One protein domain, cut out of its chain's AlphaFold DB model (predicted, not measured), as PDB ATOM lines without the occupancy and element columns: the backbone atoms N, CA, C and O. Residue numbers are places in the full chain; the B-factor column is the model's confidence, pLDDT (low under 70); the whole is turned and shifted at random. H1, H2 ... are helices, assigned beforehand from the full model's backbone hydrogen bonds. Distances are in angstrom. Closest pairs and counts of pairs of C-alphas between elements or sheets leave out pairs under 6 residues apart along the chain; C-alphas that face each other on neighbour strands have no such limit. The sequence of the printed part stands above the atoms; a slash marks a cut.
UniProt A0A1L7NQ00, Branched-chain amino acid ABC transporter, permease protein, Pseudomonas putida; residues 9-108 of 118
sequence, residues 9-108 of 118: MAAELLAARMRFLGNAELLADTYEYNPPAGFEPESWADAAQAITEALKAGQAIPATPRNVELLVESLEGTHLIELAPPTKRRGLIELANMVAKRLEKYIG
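This is residues 9 to 108 of the 118 residues of the protein "Branched-chain amino acid ABC transporter, permease protein" of Pseudomonas putida (UniProt A0A1L7NQ00). Two pairs of helices, H1 with H3 and H4 with H6, each side by side and opposite ways, cross each other; H2 caps one end, and H5 with the first part of H6 makes the other. The printed part has 100 residues, with six named helices, H1 to H6 in order, and no named strand; it is all helix, compact, with a radius of gyration of the C-alphas of 13.3 A, spanning 40 by 27 by 25 A.

H1, residues 9 to 21, and H3, residues 41 to 56, touch at 24 degrees, opposite ways; closest C-alphas, Ala 11 and Leu 55, 5.1 A. H4, residues 65 to 76, touches H1 with residues 70 to 75 alone, about perpendicular at 78 degrees; closest C-alphas, Arg 17 and Ser 74, 5.1 A. H6, residues 86 to 107, touches H4 at 24 degrees, opposite ways; closest C-alphas, Val 68 and Ile 107, 6.7 A. H2, residues 24 to 31, touches H3; closest C-alphas, Ala 24 and Pro 41, 4.8 A. H5, residues 80 to 83, touches H6. In H2, H3 and H4 every O i to N i+4 pair is within hydrogen-bond range; H1 has 5 of 9, H6 14 of 18.

H1, 19.2 A, begins at C-alpha 9 (155.094, 150.790, 194.978); H6, 30.5 A, ends at C-alpha 107 (162.969, 133.411, 205.173).

The printed part has no cut and no long link; no printed residue is under 70.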
ATOM      1  N   MET A   9     155.359 151.770 196.041       93.88
ATOM      2  CA  MET A   9     155.094 150.790 194.978       93.88
ATOM      3  C   MET A   9     155.255 149.338 195.453       93.88
ATOM      4  O   MET A   9     154.460 148.476 195.088       93.88
ATOM      5  N   ALA A  10     156.278 149.042 196.265       96.19
ATOM      6  CA  ALA A  10     156.445 147.702 196.833       96.19
ATOM      7  C   ALA A  10     155.321 147.380 197.827       96.19
ATOM      8  O   ALA A  10     154.853 146.246 197.884       96.19
ATOM      9  N   ALA A  11     154.878 148.380 198.588       96.50
ATOM     10  CA  ALA A  11     153.771 148.247 199.516       96.50
ATOM     11  C   ALA A  11     152.448 147.968 198.795       96.50
ATOM     12  O   ALA A  11     151.712 147.097 199.234       96.50
ATOM     13  N   GLU A  12     152.175 148.624 197.667       94.00
ATOM     14  CA  GLU A  12     151.011 148.328 196.822       94.00
ATOM     15  C   GLU A  12     151.052 146.900 196.266       94.00
ATOM     16  O   GLU A  12     150.058 146.179 196.353       94.00
ATOM     17  N   LEU A  13     152.213 146.468 195.755       94.19
ATOM     18  CA  LEU A  13     152.412 145.109 195.248       94.19
ATOM     19  C   LEU A  13     152.100 144.050 196.320       94.19
ATOM     20  O   LEU A  13     151.396 143.082 196.043       94.19
ATOM     21  N   LEU A  14     152.607 144.254 197.538       95.88
ATOM     22  CA  LEU A  14     152.411 143.354 198.677       95.88
ATOM     23  C   LEU A  14     151.011 143.482 199.297       95.88
ATOM     24  O   LEU A  14     150.459 142.514 199.791       95.88
ATOM     25  N   ALA A  15     150.380 144.651 199.282       94.75
ATOM     26  CA  ALA A  15     149.040 144.801 199.851       94.75
ATOM     27  C   ALA A  15     147.959 144.106 199.001       94.75
ATOM     28  O   ALA A  15     146.891 143.768 199.514       94.75
ATOM     29  N   ALA A  16     148.221 143.883 197.711       90.75
ATOM     30  CA  ALA A  16     147.228 143.394 196.761       90.75
ATOM     31  C   ALA A  16     146.683 141.998 197.083       90.75
ATOM     32  O   ALA A  16     145.475 141.785 196.996       90.75
ATOM     33  N   ARG A  17     147.551 141.067 197.498       91.56
ATOM     34  CA  ARG A  17     147.141 139.723 197.937       91.56
ATOM     35  C   ARG A  17     146.899 139.644 199.441       91.56
ATOM     36  O   ARG A  17     146.157 138.780 199.895       91.56
ATOM     37  N   MET A  18     147.413 140.598 200.214       91.62
ATOM     38  CA  MET A  18     147.243 140.603 201.665       91.62
ATOM     39  C   MET A  18     145.775 140.708 202.114       91.62
ATOM     40  O   MET A  18     145.420 140.205 203.172       91.62
ATOM     41  N   ARG A  19     144.883 141.273 201.285       82.75
ATOM     42  CA  ARG A  19     143.428 141.244 201.536       82.75
ATOM     43  C   ARG A  19     142.834 139.834 201.542       82.75
ATOM     44  O   ARG A  19     141.928 139.582 202.324       82.75
ATOM     45  N   PHE A  20     143.325 138.951 200.672       90.56
ATOM     46  CA  PHE A  20     142.923 137.542 200.626       90.56
ATOM     47  C   PHE A  20     143.479 136.796 201.842       90.56
ATOM     48  O   PHE A  20     142.741 136.099 202.525       90.56
ATOM     49  N   LEU A  21     144.746 137.051 202.178       94.69
ATOM     50  CA  LEU A  21     145.391 136.495 203.371       94.69
ATOM     51  C   LEU A  21     144.773 137.014 204.679       94.69
ATOM     52  O   LEU A  21     144.881 136.372 205.710       94.69
ATOM     53  N   GLY A  22     144.091 138.159 204.650       95.19
ATOM     54  CA  GLY A  22     143.334 138.692 205.781       95.19
ATOM     55  C   GLY A  22     142.021 137.962 206.078       95.19
ATOM     56  O   GLY A  22     141.309 138.393 206.984       95.19
ATOM     57  N   ASN A  23     141.675 136.910 205.330       96.31
ATOM     58  CA  ASN A  23     140.525 136.044 205.575       96.31
ATOM     59  C   ASN A  23     141.010 134.672 206.072       96.31
ATOM     60  O   ASN A  23     141.769 134.000 205.376       96.31
ATOM     61  N   ALA A  24     140.563 134.258 207.259       96.50
ATOM     62  CA  ALA A  24     141.033 133.038 207.911       96.50
ATOM     63  C   ALA A  24     140.692 131.753 207.136       96.50
ATOM     64  O   ALA A  24     141.530 130.858 207.076       96.50
ATOM     65  N   GLU A  25     139.516 131.666 206.509       95.19
ATOM     66  CA  GLU A  25     139.105 130.492 205.721       95.19
ATOM     67  C   GLU A  25     139.998 130.329 204.484       95.19
ATOM     68  O   GLU A  25     140.607 129.285 204.277       95.19
ATOM     69  N   LEU A  26     140.179 131.406 203.718       92.88
ATOM     70  CA  LEU A  26     141.013 131.404 202.510       92.88
ATOM     71  C   LEU A  26     142.497 131.156 202.819       92.88
ATOM     72  O   LEU A  26     143.225 130.522 202.051       92.88
ATOM     73  N   LEU A  27     142.957 131.667 203.958       93.56
ATOM     74  CA  LEU A  27     144.306 131.441 204.449       93.56
ATOM     75  C   LEU A  27     144.488 129.989 204.931       93.56
ATOM     76  O   LEU A  27     145.543 129.408 204.681       93.56
ATOM     77  N   ALA A  28     143.475 129.375 205.552       94.38
ATOM     78  CA  ALA A  28     143.490 127.952 205.894       94.38
ATOM     79  C   ALA A  28     143.590 127.074 204.637       94.38
ATOM     80  O   ALA A  28     144.448 126.194 204.595       94.38
ATOM     81  N   ASP A  29     142.815 127.380 203.593       92.88
ATOM     82  CA  ASP A  29     142.887 126.679 202.303       92.88
ATOM     83  C   ASP A  29     144.279 126.808 201.659       92.88
ATOM     84  O   ASP A  29     144.825 125.844 201.124       92.88
ATOM     85  N   THR A  30     144.898 127.990 201.751       90.50
ATOM     86  CA  THR A  30     146.245 128.250 201.199       90.50
ATOM     87  C   THR A  30     147.312 127.353 201.829       90.50
ATOM     88  O   THR A  30     148.246 126.919 201.154       90.50
ATOM     89  N   TYR A  31     147.176 127.065 203.121       92.31
ATOM     90  CA  TYR A  31     148.173 126.342 203.907       92.31
ATOM     91  C   TYR A  31     147.767 124.906 204.264       92.31
ATOM     92  O   TYR A  31     148.490 124.259 205.020       92.31
ATOM     93  N   GLU A  32     146.676 124.383 203.696       92.38
ATOM     94  CA  GLU A  32     146.101 123.068 204.025       92.38
ATOM     95  C   GLU A  32     147.152 121.941 204.018       92.38
ATOM     96  O   GLU A  32     147.248 121.153 204.959       92.38
ATOM     97  N   TYR A  33     147.983 121.886 202.972       89.75
ATOM     98  CA  TYR A  33     148.926 120.780 202.761       89.75
ATOM     99  C   TYR A  33     150.303 120.983 203.397       89.75
ATOM    100  O   TYR A  33     151.034 120.012 203.594       89.75
ATOM    101  N   ASN A  34     150.696 122.227 203.677       89.06
ATOM    102  CA  ASN A  34     152.022 122.535 204.209       89.06
ATOM    103  C   ASN A  34     151.996 123.817 205.056       89.06
ATOM    104  O   ASN A  34     152.501 124.859 204.620       89.06
ATOM    105  N   PRO A  35     151.393 123.761 206.253       92.88
ATOM    106  CA  PRO A  35     151.267 124.933 207.094       92.88
ATOM    107  C   PRO A  35     152.623 125.346 207.681       92.88
ATOM    108  O   PRO A  35     153.417 124.493 208.097       92.88
ATOM    109  N   PRO A  36     152.896 126.657 207.779       93.38
ATOM    110  CA  PRO A  36     154.046 127.162 208.509       93.38
ATOM    111  C   PRO A  36     154.005 126.752 209.987       93.38
ATOM    112  O   PRO A  36     152.951 126.487 210.567       93.38
ATOM    113  N   ALA A  37     155.162 126.751 210.645       90.81
ATOM    114  CA  ALA A  37     155.223 126.461 212.075       90.81
ATOM    115  C   ALA A  37     154.419 127.496 212.891       90.81
ATOM    116  O   ALA A  37     154.629 128.703 212.753       90.81
ATOM    117  N   GLY A  38     153.533 127.022 213.776       91.62
ATOM    118  CA  GLY A  38     152.670 127.892 214.590       91.62
ATOM    119  C   GLY A  38     151.574 128.599 213.785       91.62
ATOM    120  O   GLY A  38     151.171 129.712 214.131       91.62
ATOM    121  N   PHE A  39     151.153 127.992 212.676       95.81
ATOM    122  CA  PHE A  39     150.033 128.462 211.879       95.81
ATOM    123  C   PHE A  39     148.710 128.334 212.640       95.81
ATOM    124  O   PHE A  39     148.336 127.247 213.061       95.81
ATOM    125  N   GLU A  40     148.012 129.458 212.776       96.75
ATOM    126  CA  GLU A  40     146.690 129.564 213.395       96.75
ATOM    127  C   GLU A  40     145.874 130.560 212.556       96.75
ATOM    128  O   GLU A  40     146.204 131.757 212.600       96.75
ATOM    129  N   PRO A  41     144.860 130.105 211.787       95.75
ATOM    130  CA  PRO A  41     144.247 130.887 210.711       95.75
ATOM    131  C   PRO A  41     143.797 132.291 211.117       95.75
ATOM    132  O   PRO A  41     144.199 133.268 210.491       95.75
ATOM    133  N   GLU A  42     143.049 132.410 212.213       97.56
ATOM    134  CA  GLU A  42     142.528 133.695 212.701       97.56
ATOM    135  C   GLU A  42     143.657 134.675 213.045       97.56
ATOM    136  O   GLU A  42     143.716 135.800 212.555       97.56
ATOM    137  N   SER A  43     144.642 134.219 213.825       97.56
ATOM    138  CA  SER A  43     145.743 135.086 214.264       97.56
ATOM    139  C   SER A  43     146.673 135.510 213.120       97.56
ATOM    140  O   SER A  43     147.361 136.533 213.210       97.56
ATOM    141  N   TRP A  44     146.751 134.701 212.062       97.94
ATOM    142  CA  TRP A  44     147.519 134.996 210.858       97.94
ATOM    143  C   TRP A  44     146.755 135.935 209.927       97.94
ATOM    144  O   TRP A  44     147.364 136.863 209.395       97.94
ATOM    145  N   ALA A  45     145.440 135.765 209.806       98.00
ATOM    146  CA  ALA A  45     144.566 136.690 209.101       98.00
ATOM    147  C   ALA A  45     144.601 138.093 209.732       98.00
ATOM    148  O   ALA A  45     144.829 139.081 209.030       98.00
ATOM    149  N   ASP A  46     144.519 138.188 211.062       98.00
ATOM    150  CA  ASP A  46     144.689 139.452 211.792       98.00
ATOM    151  C   ASP A  46     146.058 140.095 211.516       98.00
ATOM    152  O   ASP A  46     146.176 141.307 211.311       98.00
ATOM    153  N   ALA A  47     147.118 139.281 211.469       97.94
ATOM    154  CA  ALA A  47     148.455 139.767 211.148       97.94
ATOM    155  C   ALA A  47     148.548 140.284 209.704       97.94
ATOM    156  O   ALA A  47     149.164 141.326 209.478       97.94
ATOM    157  N   ALA A  48     147.916 139.612 208.739       98.06
ATOM    158  CA  ALA A  48     147.844 140.066 207.352       98.06
ATOM    159  C   ALA A  48     147.102 141.410 207.234       98.06
ATOM    160  O   ALA A  48     147.567 142.325 206.544       98.06
ATOM    161  N   GLN A  49     146.001 141.589 207.969       97.69
ATOM    162  CA  GLN A  49     145.292 142.869 208.032       97.69
ATOM    163  C   GLN A  49     146.173 143.971 208.641       97.69
ATOM    164  O   GLN A  49     146.321 145.042 208.048       97.69
ATOM    165  N   ALA A  50     146.845 143.698 209.763       97.81
ATOM    166  CA  ALA A  50     147.754 144.653 210.397       97.81
ATOM    167  C   ALA A  50     148.932 145.043 209.483       97.81
ATOM    168  O   ALA A  50     149.289 146.219 209.393       97.81
ATOM    169  N   ILE A  51     149.511 144.077 208.761       98.25
ATOM    170  CA  ILE A  51     150.549 144.333 207.754       98.25
ATOM    171  C   ILE A  51     149.994 145.212 206.633       98.25
ATOM    172  O   ILE A  51     150.665 146.156 206.224       98.25
ATOM    173  N   THR A  52     148.776 144.948 206.158       97.56
ATOM    174  CA  THR A  52     148.131 145.746 205.106       97.56
ATOM    175  C   THR A  52     148.009 147.214 205.509       97.56
ATOM    176  O   THR A  52     148.355 148.100 204.726       97.56
ATOM    177  N   GLU A  53     147.554 147.486 206.731       96.94
ATOM    178  CA  GLU A  53     147.430 148.857 207.232       96.94
ATOM    179  C   GLU A  53     148.801 149.518 207.428       96.94
ATOM    180  O   GLU A  53     148.994 150.664 207.016       96.94
ATOM    181  N   ALA A  54     149.796 148.782 207.936       97.75
ATOM    182  CA  ALA A  54     151.168 149.278 208.037       97.75
ATOM    183  C   ALA A  54     151.773 149.613 206.660       97.75
ATOM    184  O   ALA A  54     152.404 150.659 206.506       97.75
ATOM    185  N   LEU A  55     151.549 148.770 205.644       97.12
ATOM    186  CA  LEU A  55     151.999 148.997 204.267       97.12
ATOM    187  C   LEU A  55     151.393 150.276 203.683       97.12
ATOM    188  O   LEU A  55     152.127 151.114 203.160       97.12
ATOM    189  N   LYS A  56     150.074 150.462 203.819       95.75
ATOM    190  CA  LYS A  56     149.379 151.676 203.356       95.75
ATOM    191  C   LYS A  56     149.865 152.933 204.074       95.75
ATOM    192  O   LYS A  56     149.960 153.990 203.460       95.75
ATOM    193  N   ALA A  57     150.182 152.815 205.362       96.75
ATOM    194  CA  ALA A  57     150.695 153.912 206.172       96.75
ATOM    195  C   ALA A  57     152.206 154.167 205.983       96.75
ATOM    196  O   ALA A  57     152.747 155.078 206.609       96.75
ATOM    197  N   GLY A  58     152.910 153.372 205.163       96.75
ATOM    198  CA  GLY A  58     154.363 153.475 204.984       96.75
ATOM    199  C   GLY A  58     155.161 153.150 206.253       96.75
ATOM    200  O   GLY A  58     156.278 153.639 206.434       96.75
ATOM    201  N   GLN A  59     154.582 152.361 207.155       97.81
ATOM    202  CA  GLN A  59     155.163 152.020 208.447       97.81
ATOM    203  C   GLN A  59     156.110 150.820 208.361       97.81
ATOM    204  O   GLN A  59     156.079 150.006 207.435       97.81
ATOM    205  N   ALA A  60     156.972 150.711 209.369       96.75
ATOM    206  CA  ALA A  60     157.880 149.588 209.514       96.75
ATOM    207  C   ALA A  60     157.108 148.313 209.886       96.75
ATOM    208  O   ALA A  60     156.298 148.324 210.811       96.75
ATOM    209  N   ILE A  61     157.421 147.197 209.234       97.69
ATOM    210  CA  ILE A  61     156.845 145.890 209.557       97.69
ATOM    211  C   ILE A  61     157.842 145.101 210.406       97.69
ATOM    212  O   ILE A  61     158.978 144.888 209.968       97.69
ATOM    213  N   PRO A  62     157.461 144.621 211.601       97.31
ATOM    214  CA  PRO A  62     158.298 143.708 212.365       97.31
ATOM    215  C   PRO A  62     158.605 142.451 211.545       97.31
ATOM    216  O   PRO A  62     157.690 141.771 211.085       97.31
ATOM    217  N   ALA A  63     159.888 142.128 211.385       95.94
ATOM    218  CA  ALA A  63     160.340 140.935 210.669       95.94
ATOM    219  C   ALA A  63     160.210 139.681 211.550       95.94
ATOM    220  O   ALA A  63     161.210 139.066 211.907       95.94
ATOM    221  N   THR A  64     159.000 139.349 211.995       96.19
ATOM    222  CA  THR A  64     158.722 138.072 212.670       96.19
ATOM    223  C   THR A  64     158.587 136.959 211.627       96.19
ATOM    224  O   THR A  64     158.237 137.269 210.487       96.19
ATOM    225  N   PRO A  65     158.813 135.676 211.975       95.25
ATOM    226  CA  PRO A  65     158.656 134.575 211.020       95.25
ATOM    227  C   PRO A  65     157.286 134.587 210.327       95.25
ATOM    228  O   PRO A  65     157.225 134.570 209.104       95.25
ATOM    229  N   ARG A  66     156.201 134.771 211.096       96.69
ATOM    230  CA  ARG A  66     154.831 134.913 210.576       96.69
ATOM    231  C   ARG A  66     154.684 136.059 209.575       96.69
ATOM    232  O   ARG A  66     154.138 135.870 208.498       96.69
ATOM    233  N   ASN A  67     155.155 137.258 209.922       97.38
ATOM    234  CA  ASN A  67     154.989 138.416 209.042       97.38
ATOM    235  C   ASN A  67     155.805 138.264 207.757       97.38
ATOM    236  O   ASN A  67     155.369 138.696 206.696       97.38
ATOM    237  N   VAL A  68     156.994 137.668 207.854       97.19
ATOM    238  CA  VAL A  68     157.833 137.368 206.692       97.19
ATOM    239  C   VAL A  68     157.141 136.345 205.797       97.19
ATOM    240  O   VAL A  68     157.083 136.580 204.597       97.19
ATOM    241  N   GLU A  69     156.570 135.279 206.360       97.00
ATOM    242  CA  GLU A  69     155.826 134.274 205.593       97.00
ATOM    243  C   GLU A  69     154.640 134.897 204.850       97.00
ATOM    244  O   GLU A  69     154.512 134.710 203.648       97.00
ATOM    245  N   LEU A  70     153.839 135.733 205.520       97.44
ATOM    246  CA  LEU A  70     152.718 136.440 204.890       97.44
ATOM    247  C   LEU A  70     153.170 137.371 203.756       97.44
ATOM    248  O   LEU A  70     152.529 137.444 202.709       97.44
ATOM    249  N   LEU A  71     154.280 138.092 203.940       97.50
ATOM    250  CA  LEU A  71     154.853 138.948 202.895       97.50
ATOM    251  C   LEU A  71     155.365 138.132 201.703       97.50
ATOM    252  O   LEU A  71     155.238 138.579 200.564       97.50
ATOM    253  N   VAL A  72     155.949 136.961 201.964       96.81
ATOM    254  CA  VAL A  72     156.417 136.038 200.931       96.81
ATOM    255  C   VAL A  72     155.230 135.444 200.179       96.81
ATOM    256  O   VAL A  72     155.177 135.610 198.968       96.81
ATOM    257  N   GLU A  73     154.241 134.874 200.864       96.00
ATOM    258  CA  GLU A  73     153.017 134.332 200.251       96.00
ATOM    259  C   GLU A  73     152.289 135.394 199.421       96.00
ATOM    260  O   GLU A  73     151.857 135.156 198.292       96.00
ATOM    261  N   SER A  74     152.216 136.624 199.930       96.00
ATOM    262  CA  SER A  74     151.622 137.714 199.171       96.00
ATOM    263  C   SER A  74     152.365 138.019 197.868       96.00
ATOM    264  O   SER A  74     151.732 138.481 196.920       96.00
ATOM    265  N   LEU A  75     153.687 137.849 197.831       95.88
ATOM    266  CA  LEU A  75     154.500 138.102 196.646       95.88
ATOM    267  C   LEU A  75     154.491 136.908 195.686       95.88
ATOM    268  O   LEU A  75     154.428 137.103 194.476       95.88
ATOM    269  N   GLU A  76     154.565 135.691 196.216       93.75
ATOM    270  CA  GLU A  76     154.598 134.451 195.437       93.75
ATOM    271  C   GLU A  76     153.230 134.094 194.857       93.75
ATOM    272  O   GLU A  76     153.188 133.453 193.824       93.75
ATOM    273  N   GLY A  77     152.120 134.552 195.440       90.81
ATOM    274  CA  GLY A  77     150.785 134.316 194.885       90.81
ATOM    275  C   GLY A  77     150.148 135.520 194.178       90.81
ATOM    276  O   GLY A  77     148.943 135.511 193.913       90.81
ATOM    277  N   THR A  78     150.878 136.615 193.942       90.25
ATOM    278  CA  THR A  78     150.280 137.823 193.344       90.25
ATOM    279  C   THR A  78     149.978 137.652 191.852       90.25
ATOM    280  O   THR A  78     150.839 137.262 191.077       90.25
ATOM    281  N   HIS A  79     148.776 138.046 191.417       88.94
ATOM    282  CA  HIS A  79     148.404 138.100 189.991       88.94
ATOM    283  C   HIS A  79     148.581 139.497 189.373       88.94
ATOM    284  O   HIS A  79     148.308 139.707 188.191       88.94
ATOM    285  N   LEU A  80     149.032 140.490 190.151       89.94
ATOM    286  CA  LEU A  80     149.151 141.867 189.661       89.94
ATOM    287  C   LEU A  80     150.107 142.004 188.471       89.94
ATOM    288  O   LEU A  80     149.883 142.847 187.605       89.94
ATOM    289  N   ILE A  81     151.179 141.211 188.442       89.12
ATOM    290  CA  ILE A  81     152.210 141.290 187.401       89.12
ATOM    291  C   ILE A  81     151.656 140.787 186.064       89.12
ATOM    292  O   ILE A  81     151.840 141.436 185.031       89.12
ATOM    293  N   GLU A  82     150.924 139.676 186.102       89.56
ATOM    294  CA  GLU A  82     150.249 139.093 184.944       89.56
ATOM    295  C   GLU A  82     149.210 140.064 184.362       89.56
ATOM    296  O   GLU A  82     149.220 140.348 183.160       89.56
ATOM    297  N   LEU A  83     148.375 140.652 185.224       90.19
ATOM    298  CA  LEU A  83     147.292 141.561 184.830       90.19
ATOM    299  C   LEU A  83     147.770 142.967 184.425       90.19
ATOM    300  O   LEU A  83     146.991 143.758 183.886       90.19
ATOM    301  N   ALA A  84     149.034 143.313 184.675       90.38
ATOM    302  CA  ALA A  84     149.560 144.630 184.347       90.38
ATOM    303  C   ALA A  84     149.710 144.843 182.827       90.38
ATOM    304  O   ALA A  84     150.132 143.930 182.108       90.38
ATOM    305  N   PRO A  85     149.480 146.076 182.323       92.31
ATOM    306  CA  PRO A  85     149.771 146.421 180.935       92.31
ATOM    307  C   PRO A  85     151.234 146.115 180.569       92.31
ATOM    308  O   PRO A  85     152.120 146.380 181.393       92.31
ATOM    309  N   PRO A  86     151.533 145.675 179.330       89.50
ATOM    310  CA  PRO A  86     152.899 145.338 178.913       89.50
ATOM    311  C   PRO A  86     153.923 146.453 179.173       89.50
ATOM    312  O   PRO A  86     155.057 146.186 179.562       89.50
ATOM    313  N   THR A  87     153.502 147.714 179.042       92.62
ATOM    314  CA  THR A  87     154.338 148.901 179.285       92.62
ATOM    315  C   THR A  87     154.778 149.069 180.742       92.62
ATOM    316  O   THR A  87     155.798 149.703 180.992       92.62
ATOM    317  N   LYS A  88     154.041 148.505 181.707       90.81
ATOM    318  CA  LYS A  88     154.349 148.564 183.149       90.81
ATOM    319  C   LYS A  88     154.893 147.246 183.698       90.81
ATOM    320  O   LYS A  88     155.577 147.255 184.722       90.81
ATOM    321  N   ARG A  89     154.622 146.126 183.019       91.75
ATOM    322  CA  ARG A  89     154.958 144.771 183.480       91.75
ATOM    323  C   ARG A  89     156.442 144.611 183.807       91.75
ATOM    324  O   ARG A  89     156.768 144.126 184.882       91.75
ATOM    325  N   ARG A  90     157.343 145.090 182.940       92.19
ATOM    326  CA  ARG A  90     158.796 145.004 183.178       92.19
ATOM    327  C   ARG A  90     159.215 145.642 184.508       92.19
ATOM    328  O   ARG A  90     159.935 145.017 185.277       92.19
ATOM    329  N   GLY A  91     158.732 146.853 184.792       94.06
ATOM    330  CA  GLY A  91     159.054 147.547 186.041       94.06
ATOM    331  C   GLY A  91     158.502 146.829 187.275       94.06
ATOM    332  O   GLY A  91     159.166 146.782 188.306       94.06
ATOM    333  N   LEU A  92     157.321 146.211 187.166       94.25
ATOM    334  CA  LEU A  92     156.751 145.399 188.246       94.25
ATOM    335  C   LEU A  92     157.540 144.108 188.486       94.25
ATOM    336  O   LEU A  92     157.746 143.751 189.641       94.25
ATOM    337  N   ILE A  93     158.031 143.447 187.433       94.81
ATOM    338  CA  ILE A  93     158.913 142.275 187.555       94.81
ATOM    339  C   ILE A  93     160.213 142.661 188.273       94.81
ATOM    340  O   ILE A  93     160.635 141.980 189.207       94.81
ATOM    341  N   GLU A  94     160.849 143.760 187.865       95.44
ATOM    342  CA  GLU A  94     162.075 144.259 188.502       95.44
ATOM    343  C   GLU A  94     161.833 144.582 189.989       95.44
ATOM    344  O   GLU A  94     162.586 144.124 190.853       95.44
ATOM    345  N   LEU A  95     160.733 145.274 190.304       96.38
ATOM    346  CA  LEU A  95     160.323 145.570 191.678       96.38
ATOM    347  C   LEU A  95     160.072 144.298 192.501       96.38
ATOM    348  O   LEU A  95     160.578 144.185 193.617       96.38
ATOM    349  N   ALA A  96     159.320 143.340 191.960       96.25
ATOM    350  CA  ALA A  96     159.006 142.082 192.629       96.25
ATOM    351  C   ALA A  96     160.274 141.283 192.943       96.25
ATOM    352  O   ALA A  96     160.444 140.810 194.064       96.25
ATOM    353  N   ASN A  97     161.218 141.219 192.001       96.12
ATOM    354  CA  ASN A  97     162.511 140.572 192.211       96.12
ATOM    355  C   ASN A  97     163.346 141.275 193.292       96.12
ATOM    356  O   ASN A  97     163.971 140.608 194.120       96.12
ATOM    357  N   MET A  98     163.338 142.611 193.343       96.69
ATOM    358  CA  MET A  98     164.007 143.357 194.417       96.69
ATOM    359  C   MET A  98     163.393 143.060 195.793       96.69
ATOM    360  O   MET A  98     164.122 142.868 196.770       96.69
ATOM    361  N   VAL A  99     162.061 143.006 195.878       97.00
ATOM    362  CA  VAL A  99     161.343 142.646 197.109       97.00
ATOM    363  C   VAL A  99     161.659 141.203 197.509       97.00
ATOM    364  O   VAL A  99     162.011 140.971 198.665       97.00
ATOM    365  N   ALA A 100     161.640 140.261 196.562       97.25
ATOM    366  CA  ALA A 100     161.990 138.860 196.785       97.25
ATOM    367  C   ALA A 100     163.392 138.727 197.393       97.25
ATOM    368  O   ALA A 100     163.532 138.192 198.491       97.25
ATOM    369  N   LYS A 101     164.418 139.326 196.769       96.56
ATOM    370  CA  LYS A 101     165.796 139.327 197.296       96.56
ATOM    371  C   LYS A 101     165.905 139.898 198.700       96.56
ATOM    372  O   LYS A 101     166.704 139.430 199.511       96.56
ATOM    373  N   ARG A 102     165.091 140.900 199.020       95.38
ATOM    374  CA  ARG A 102     165.047 141.452 200.370       95.38
ATOM    375  C   ARG A 102     164.403 140.501 201.377       95.38
ATOM    376  O   ARG A 102     164.819 140.538 202.531       95.38
ATOM    377  N   LEU A 103     163.405 139.712 200.984       96.88
ATOM    378  CA  LEU A 103     162.721 138.750 201.851       96.88
ATOM    379  C   LEU A 103     163.525 137.453 202.042       96.88
ATOM    380  O   LEU A 103     163.519 136.912 203.146       96.88
ATOM    381  N   GLU A 104     164.301 137.024 201.038       96.88
ATOM    382  CA  GLU A 104     165.180 135.836 201.088       96.88
ATOM    383  C   GLU A 104     166.074 135.808 202.344       96.88
ATOM    384  O   GLU A 104     166.233 134.766 202.978       96.88
ATOM    385  N   LYS A 105     166.598 136.968 202.768       94.00
ATOM    386  CA  LYS A 105     167.463 137.079 203.960       94.00
ATOM    387  C   LYS A 105     166.753 136.801 205.290       94.00
ATOM    388  O   LYS A 105     167.426 136.589 206.293       94.00
ATOM    389  N   TYR A 106     165.422 136.880 205.318       95.00
ATOM    390  CA  TYR A 106     164.619 136.616 206.511       95.00
ATOM    391  C   TYR A 106     164.018 135.212 206.494       95.00
ATOM    392  O   TYR A 106     163.919 134.597 207.551       95.00
ATOM    393  N   ILE A 107     163.629 134.714 205.315       95.12
ATOM    394  CA  ILE A 107     162.969 133.411 205.173       95.12
ATOM    395  C   ILE A 107     163.956 132.249 204.976       95.12
ATOM    396  O   ILE A 107     163.611 131.096 205.204       95.12
ATOM    397  N   GLY A 108     165.200 132.527 204.571       93.75
ATOM    398  CA  GLY A 108     166.242 131.502 204.429       93.75
ATOM    399  C   GLY A 108     166.066 130.569 203.224       93.75
ATOM    400  O   GLY A 108     166.802 129.594 203.096       93.75
TER     401      GLY A 108